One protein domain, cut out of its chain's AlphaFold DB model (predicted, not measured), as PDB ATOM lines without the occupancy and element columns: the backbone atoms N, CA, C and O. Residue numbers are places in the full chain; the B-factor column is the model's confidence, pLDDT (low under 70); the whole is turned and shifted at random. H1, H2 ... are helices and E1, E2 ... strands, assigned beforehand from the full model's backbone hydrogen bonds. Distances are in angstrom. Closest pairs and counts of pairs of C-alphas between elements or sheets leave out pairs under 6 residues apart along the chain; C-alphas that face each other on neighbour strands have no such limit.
ATOM      1  N   ALA A 411     183.936 181.434 193.353       87.62
ATOM      2  CA  ALA A 411     184.056 180.884 194.706       87.62
ATOM      3  C   ALA A 411     182.690 180.778 195.407       87.62
ATOM      4  O   ALA A 411     181.819 181.635 195.229       87.62
ATOM      5  N   TRP A 412     182.499 179.744 196.231       89.38
ATOM      6  CA  TRP A 412     181.351 179.610 197.139       89.38
ATOM      7  C   TRP A 412     181.710 178.817 198.398       89.38
ATOM      8  O   TRP A 412     182.708 178.103 198.436       89.38
ATOM      9  N   VAL A 413     180.871 178.912 199.432       88.38
ATOM     10  CA  VAL A 413     180.975 178.064 200.627       88.38
ATOM     11  C   VAL A 413     179.893 176.990 200.575       88.38
ATOM     12  O   VAL A 413     178.706 177.310 200.487       88.38
ATOM     13  N   ASP A 414     180.300 175.725 200.632       90.12
ATOM     14  CA  ASP A 414     179.419 174.562 200.764       90.12
ATOM     15  C   ASP A 414     179.383 174.063 202.223       90.12
ATOM     16  O   ASP A 414     180.286 174.342 203.014       90.12
ATOM     17  N   GLY A 415     178.329 173.336 202.605       86.50
ATOM     18  CA  GLY A 415     178.216 172.700 203.925       86.50
ATOM     19  C   GLY A 415     178.126 173.653 205.128       86.50
ATOM     20  O   GLY A 415     178.439 173.246 206.244       86.50
ATOM     21  N   TYR A 416     177.733 174.919 204.940       85.25
ATOM     22  CA  TYR A 416     177.636 175.882 206.045       85.25
ATOM     23  C   TYR A 416     176.448 175.600 206.982       85.25
ATOM     24  O   TYR A 416     175.313 176.002 206.716       85.25
ATOM     25  N   GLU A 417     176.722 174.956 208.119       84.50
ATOM     26  CA  GLU A 417     175.779 174.821 209.230       84.50
ATOM     27  C   GLU A 417     176.066 175.870 210.329       84.50
ATOM     28  O   GLU A 417     177.159 175.870 210.899       84.50
ATOM     29  N   PRO A 418     175.097 176.724 210.725       78.06
ATOM     30  CA  PRO A 418     175.299 177.728 211.779       78.06
ATOM     31  C   PRO A 418     175.673 177.168 213.162       78.06
ATOM     32  O   PRO A 418     176.206 177.901 213.991       78.06
ATOM     33  N   GLY A 419     175.373 175.892 213.430       83.12
ATOM     34  CA  GLY A 419     175.779 175.190 214.653       83.12
ATOM     35  C   GLY A 419     177.190 174.595 214.599       83.12
ATOM     36  O   GLY A 419     177.749 174.283 215.649       83.12
ATOM     37  N   ASN A 420     177.774 174.444 213.405       79.50
ATOM     38  CA  ASN A 420     179.093 173.852 213.204       79.50
ATOM     39  C   ASN A 420     179.772 174.396 211.926       79.50
ATOM     40  O   ASN A 420     179.902 173.676 210.931       79.50
ATOM     41  N   PRO A 421     180.237 175.662 211.926       75.69
ATOM     42  CA  PRO A 421     180.839 176.277 210.740       75.69
ATOM     43  C   PRO A 421     182.099 175.541 210.255       75.69
ATOM     44  O   PRO A 421     182.442 175.630 209.079       75.69
ATOM     45  N   TRP A 422     182.752 174.762 211.122       81.25
ATOM     46  CA  TRP A 422     183.982 174.020 210.833       81.25
ATOM     47  C   TRP A 422     183.796 172.781 209.941       81.25
ATOM     48  O   TRP A 422     184.780 172.142 209.572       81.25
ATOM     49  N   GLN A 423     182.554 172.421 209.595       83.25
ATOM     50  CA  GLN A 423     182.267 171.430 208.547       83.25
ATOM     51  C   GLN A 423     182.099 172.049 207.152       83.25
ATOM     52  O   GLN A 423     182.042 171.310 206.166       83.25
ATOM     53  N   SER A 424     182.054 173.381 207.054       86.38
ATOM     54  CA  SER A 424     181.944 174.065 205.768       86.38
ATOM     55  C   SER A 424     183.231 173.972 204.942       86.38
ATOM     56  O   SER A 424     184.324 173.700 205.451       86.38
ATOM     57  N   ARG A 425     183.096 174.156 203.628       87.81
ATOM     58  CA  ARG A 425     184.189 174.047 202.657       87.81
ATOM     59  C   ARG A 425     184.163 175.249 201.729       87.81
ATOM     60  O   ARG A 425     183.107 175.572 201.192       87.81
ATOM     61  N   LEU A 426     185.312 175.885 201.524       87.38
ATOM     62  CA  LEU A 426     185.489 176.875 200.470       87.38
ATOM     63  C   LEU A 426     185.741 176.130 199.158       87.38
ATOM     64  O   LEU A 426     186.782 175.496 198.986       87.38
ATOM     65  N   CYS A 427     184.778 176.197 198.250       89.56
ATOM     66  CA  CYS A 427     184.881 175.651 196.908       89.56
ATOM     67  C   CYS A 427     185.306 176.759 195.941       89.56
ATOM     68  O   CYS A 427     184.720 177.843 195.928       89.56
ATOM     69  N   VAL A 428     186.340 176.472 195.155       89.31
ATOM     70  CA  VAL A 428     187.045 177.394 194.261       89.31
ATOM     71  C   VAL A 428     187.075 176.755 192.876       89.31
ATOM     72  O   VAL A 428     187.742 175.747 192.662       89.31
ATOM     73  N   GLU A 429     186.302 177.300 191.946       87.62
ATOM     74  CA  GLU A 429     186.242 176.889 190.545       87.62
ATOM     75  C   GLU A 429     187.280 177.690 189.753       87.62
ATOM     76  O   GLU A 429     187.285 178.921 189.769       87.62
ATOM     77  N   THR A 430     188.192 176.963 189.114       88.38
ATOM     78  CA  THR A 430     189.300 177.490 188.308       88.38
ATOM     79  C   THR A 430     189.265 176.848 186.915       88.38
ATOM     80  O   THR A 430     188.656 175.779 186.766       88.38
ATOM     81  N   PRO A 431     190.028 177.357 185.928       82.81
ATOM     82  CA  PRO A 431     190.141 176.726 184.609       82.81
ATOM     83  C   PRO A 431     190.692 175.287 184.632       82.81
ATOM     84  O   PRO A 431     190.574 174.562 183.645       82.81
ATOM     85  N   TYR A 432     191.285 174.858 185.754       80.81
ATOM     86  CA  TYR A 432     191.821 173.510 185.971       80.81
ATOM     87  C   TYR A 432     190.858 172.576 186.729       80.81
ATOM     88  O   TYR A 432     191.165 171.398 186.904       80.81
ATOM     89  N   GLY A 433     189.699 173.081 187.169       86.38
ATOM     90  CA  GLY A 433     188.677 172.345 187.917       86.38
ATOM     91  C   GLY A 433     188.278 173.010 189.240       86.38
ATOM     92  O   GLY A 433     188.779 174.076 189.609       86.38
ATOM     93  N   THR A 434     187.348 172.372 189.958       87.25
ATOM     94  CA  THR A 434     186.879 172.817 191.280       87.25
ATOM     95  C   THR A 434     187.721 172.209 192.402       87.25
ATOM     96  O   THR A 434     187.699 170.996 192.611       87.25
ATOM     97  N   PHE A 435     188.404 173.051 193.172       86.38
ATOM     98  CA  PHE A 435     189.105 172.675 194.401       86.38
ATOM     99  C   PHE A 435     188.227 172.963 195.625       86.38
ATOM    100  O   PHE A 435     187.495 173.949 195.648       86.38
ATOM    101  N   ALA A 436     188.280 172.106 196.650       89.19
ATOM    102  CA  ALA A 436     187.460 172.234 197.856       89.19
ATOM    103  C   ALA A 436     188.330 172.205 199.122       89.19
ATOM    104  O   ALA A 436     188.815 171.149 199.534       89.19
ATOM    105  N   TYR A 437     188.500 173.364 199.753       83.44
ATOM    106  CA  TYR A 437     189.321 173.548 200.948       83.44
ATOM    107  C   TYR A 437     188.449 173.492 202.213       83.44
ATOM    108  O   TYR A 437     187.449 174.211 202.293       83.44
ATOM    109  N   PRO A 438     188.777 172.669 203.226       82.69
ATOM    110  CA  PRO A 438     188.016 172.638 204.471       82.69
ATOM    111  C   PRO A 438     188.243 173.928 205.272       82.69
ATOM    112  O   PRO A 438     189.384 174.324 205.517       82.69
ATOM    113  N   LEU A 439     187.157 174.566 205.716       80.19
ATOM    114  CA  LEU A 439     187.205 175.771 206.550       80.19
ATOM    115  C   LEU A 439     187.376 175.366 208.017       80.19
ATOM    116  O   LEU A 439     186.420 175.277 208.784       80.19
ATOM    117  N   THR A 440     188.620 175.089 208.401       76.75
ATOM    118  CA  THR A 440     189.020 174.757 209.775       76.75
ATOM    119  C   THR A 440     189.572 175.997 210.491       76.75
ATOM    120  O   THR A 440     190.017 176.932 209.822       76.75
ATOM    121  N   PRO A 441     189.649 176.012 211.837       67.00
ATOM    122  CA  PRO A 441     190.272 177.122 212.566       67.00
ATOM    123  C   PRO A 441     191.735 177.377 212.169       67.00
ATOM    124  O   PRO A 441     192.215 178.499 212.290       67.00
ATOM    125  N   HIS A 442     192.435 176.341 211.694       62.72
ATOM    126  CA  HIS A 442     193.848 176.398 211.320       62.72
ATOM    127  C   HIS A 442     194.080 176.800 209.859       62.72
ATOM    128  O   HIS A 442     195.124 177.361 209.564       62.72
ATOM    129  N   THR A 443     193.108 176.573 208.968       63.56
ATOM    130  CA  THR A 443     193.159 177.037 207.569       63.56
ATOM    131  C   THR A 443     192.581 178.444 207.391       63.56
ATOM    132  O   THR A 443     192.802 179.067 206.360       63.56
ATOM    133  N   MET A 444     191.886 178.995 208.397       59.44
ATOM    134  CA  MET A 444     191.385 180.374 208.360       59.44
ATOM    135  C   MET A 444     192.427 181.474 208.071       59.44
ATOM    136  O   MET A 444     192.053 182.355 207.309       59.44
ATOM    137  N   PRO A 445     193.659 181.511 208.626       57.62
ATOM    138  CA  PRO A 445     194.595 182.606 208.332       57.62
ATOM    139  C   PRO A 445     195.030 182.638 206.860       57.62
ATOM    140  O   PRO A 445     195.006 183.695 206.244       57.62
ATOM    141  N   GLU A 446     195.337 181.480 206.276       58.16
ATOM    142  CA  GLU A 446     195.754 181.345 204.872       58.16
ATOM    143  C   GLU A 446     194.572 181.571 203.912       58.16
ATOM    144  O   GLU A 446     194.685 182.264 202.903       58.16
ATOM    145  N   LEU A 447     193.390 181.042 204.252       62.81
ATOM    146  CA  LEU A 447     192.170 181.257 203.469       62.81
ATOM    147  C   LEU A 447     191.570 182.658 203.660       62.81
ATOM    148  O   LEU A 447     190.735 183.055 202.850       62.81
ATOM    149  N   LEU A 448     191.968 183.419 204.687       59.78
ATOM    150  CA  LEU A 448     191.530 184.805 204.885       59.78
ATOM    151  C   LEU A 448     192.061 185.716 203.784       59.78
ATOM    152  O   LEU A 448     191.321 186.584 203.340       59.78
ATOM    153  N   GLU A 449     193.283 185.496 203.301       60.16
ATOM    154  CA  GLU A 449     193.852 186.260 202.185       60.16
ATOM    155  C   GLU A 449     193.033 186.029 200.905       60.16
ATOM    156  O   GLU A 449     192.533 186.979 200.301       60.16
ATOM    157  N   ALA A 450     192.762 184.763 200.566       56.16
ATOM    158  CA  ALA A 450     191.903 184.398 199.437       56.16
ATOM    159  C   ALA A 450     190.454 184.907 199.592       56.16
ATOM    160  O   ALA A 450     189.863 185.413 198.639       56.16
ATOM    161  N   LEU A 451     189.873 184.819 200.795       59.31
ATOM    162  CA  LEU A 451     188.527 185.326 201.084       59.31
ATOM    163  C   LEU A 451     188.451 186.856 201.055       59.31
ATOM    164  O   LEU A 451     187.411 187.384 200.672       59.31
ATOM    165  N   VAL A 452     189.516 187.570 201.430       59.38
ATOM    166  CA  VAL A 452     189.599 189.032 201.317       59.38
ATOM    167  C   VAL A 452     189.685 189.448 199.853       59.38
ATOM    168  O   VAL A 452     188.915 190.321 199.459       59.38
ATOM    169  N   VAL A 453     190.504 188.782 199.030       59.53
ATOM    170  CA  VAL A 453     190.558 189.020 197.574       59.53
ATOM    171  C   VAL A 453     189.182 188.800 196.933       59.53
ATOM    172  O   VAL A 453     188.643 189.710 196.307       59.53
ATOM    173  N   VAL A 454     188.546 187.647 197.182       59.62
ATOM    174  CA  VAL A 454     187.190 187.344 196.681       59.62
ATOM    175  C   VAL A 454     186.151 188.347 197.203       59.62
ATOM    176  O   VAL A 454     185.240 188.736 196.472       59.62
ATOM    177  N   ALA A 455     186.262 188.802 198.454       57.38
ATOM    178  CA  ALA A 455     185.345 189.790 199.016       57.38
ATOM    179  C   ALA A 455     185.551 191.198 198.438       57.38
ATOM    180  O   ALA A 455     184.565 191.919 198.294       57.38
ATOM    181  N   GLN A 456     186.785 191.596 198.119       56.88
ATOM    182  CA  GLN A 456     187.112 192.871 197.471       56.88
ATOM    183  C   GLN A 456     186.619 192.886 196.021       56.88
ATOM    184  O   GLN A 456     185.928 193.824 195.623       56.88
ATOM    185  N   GLU A 457     186.861 191.807 195.274       55.53
ATOM    186  CA  GLU A 457     186.365 191.616 193.908       55.53
ATOM    187  C   GLU A 457     184.824 191.635 193.858       55.53
ATOM    188  O   GLU A 457     184.233 192.402 193.097       55.53
ATOM    189  N   GLN A 458     184.143 190.909 194.757       54.34
ATOM    190  CA  GLN A 458     182.675 190.954 194.885       54.34
ATOM    191  C   GLN A 458     182.119 192.299 195.392       54.34
ATOM    192  O   GLN A 458     180.907 192.533 195.318       54.34
ATOM    193  N   GLN A 459     182.970 193.183 195.919       52.22
ATOM    194  CA  GLN A 459     182.623 194.562 196.277       52.22
ATOM    195  C   GLN A 459     182.978 195.571 195.173       52.22
ATOM    196  O   GLN A 459     182.584 196.731 195.281       52.22
ATOM    197  N   GLY A 460     183.661 195.146 194.105       42.16
ATOM    198  CA  GLY A 460     184.115 196.021 193.025       42.16
ATOM    199  C   GLY A 460     185.270 196.946 193.417       42.16
ATOM    200  O   GLY A 460     185.475 197.960 192.754       42.16
TER     201      GLY A 460
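Overview. This is residues 411 to 460 of the 533 residues of an uncharacterized protein of Streptomyces avermitilis (strain ATCC 31267 / DSM 46492 / JCM 5070 / NBRC 14893 / NCIMB 12804 / NRRL 8165 / MA-4680) (UniProt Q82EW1). A small sheet of three strands is covered on one face by a single helix, H1, which runs slantwise over it, while the other face is bare of any named helix. The helix is only loosely packed on the sheet; the loop of residues 415 to 424 and the turn at residues 431 and 432 lie at opposite ends of the sheet. The printed part has 50 residues with three named strands and one named helix, in the order E1, E2, E3, H1; the sheet's order is E1, E2, E3, all antiparallel, and the class is mixed, helices and strands. It is only just compact, close to loose, with a radius of gyration of the C-alphas of 11.2 A, and the C-alphas span 30 by 23 by 18 A.

Along the chain. Strand E1 holds residues 411 to 414, 9.9 A from first to last C-alpha, and begins with C-alpha 411 at (184.056, 180.884, 194.706). Strand E2 holds residues 425 to 430 and is 15.6 A long. Strand E3 holds residues 433 to 438, 16.6 A long, and ends with C-alpha 438 at (188.016, 172.638, 204.471). Helix H1 holds residues 444 to 457, 19.0 A long, and ends with C-alpha 457 at (186.365, 191.616, 193.908).

Arrangement. E1, E2 and E3 form a meander, each strand the antiparallel neighbour of the one before. E1 and E2 are a hairpin with 148 degrees between their directions; N 412 and O 427 are 2.9 A apart, within hydrogen-bond range. E2 and E3 are a hairpin at 159 degrees, with N 428 and O 435 within hydrogen-bond range at 2.8 A. E1 and E3 are edge strands and E2 is the inner one. H1 is on the sheet at a height of 10.6 A, and the two make two layers, a helix on one face of a sheet. H1 lies over E1 and E3, and only just over E2, where 3 of its C-alphas fall. On the local plane its line and that of E1 stand at 46 degrees, slantwise to the strands. The closest C-alphas of E1 and H1 are those of Ala 411 and Val 454, 7.4 A apart. In H1, 8 of 10 O i to N i+4 pairs are within hydrogen-bond range.

Size, cuts and confidence. The two C-alphas farthest apart, those of Gly 419 and Pro 431, are 33.3 A from each other. The printed part has no cut. The links E2 to E3 and E3 to H1 are tight, E1 to E2 is short, and no link is long. The mean pLDDT of the printed part is 74.2; residues 441 to 460 are under 70, and H1 has a mean of 59.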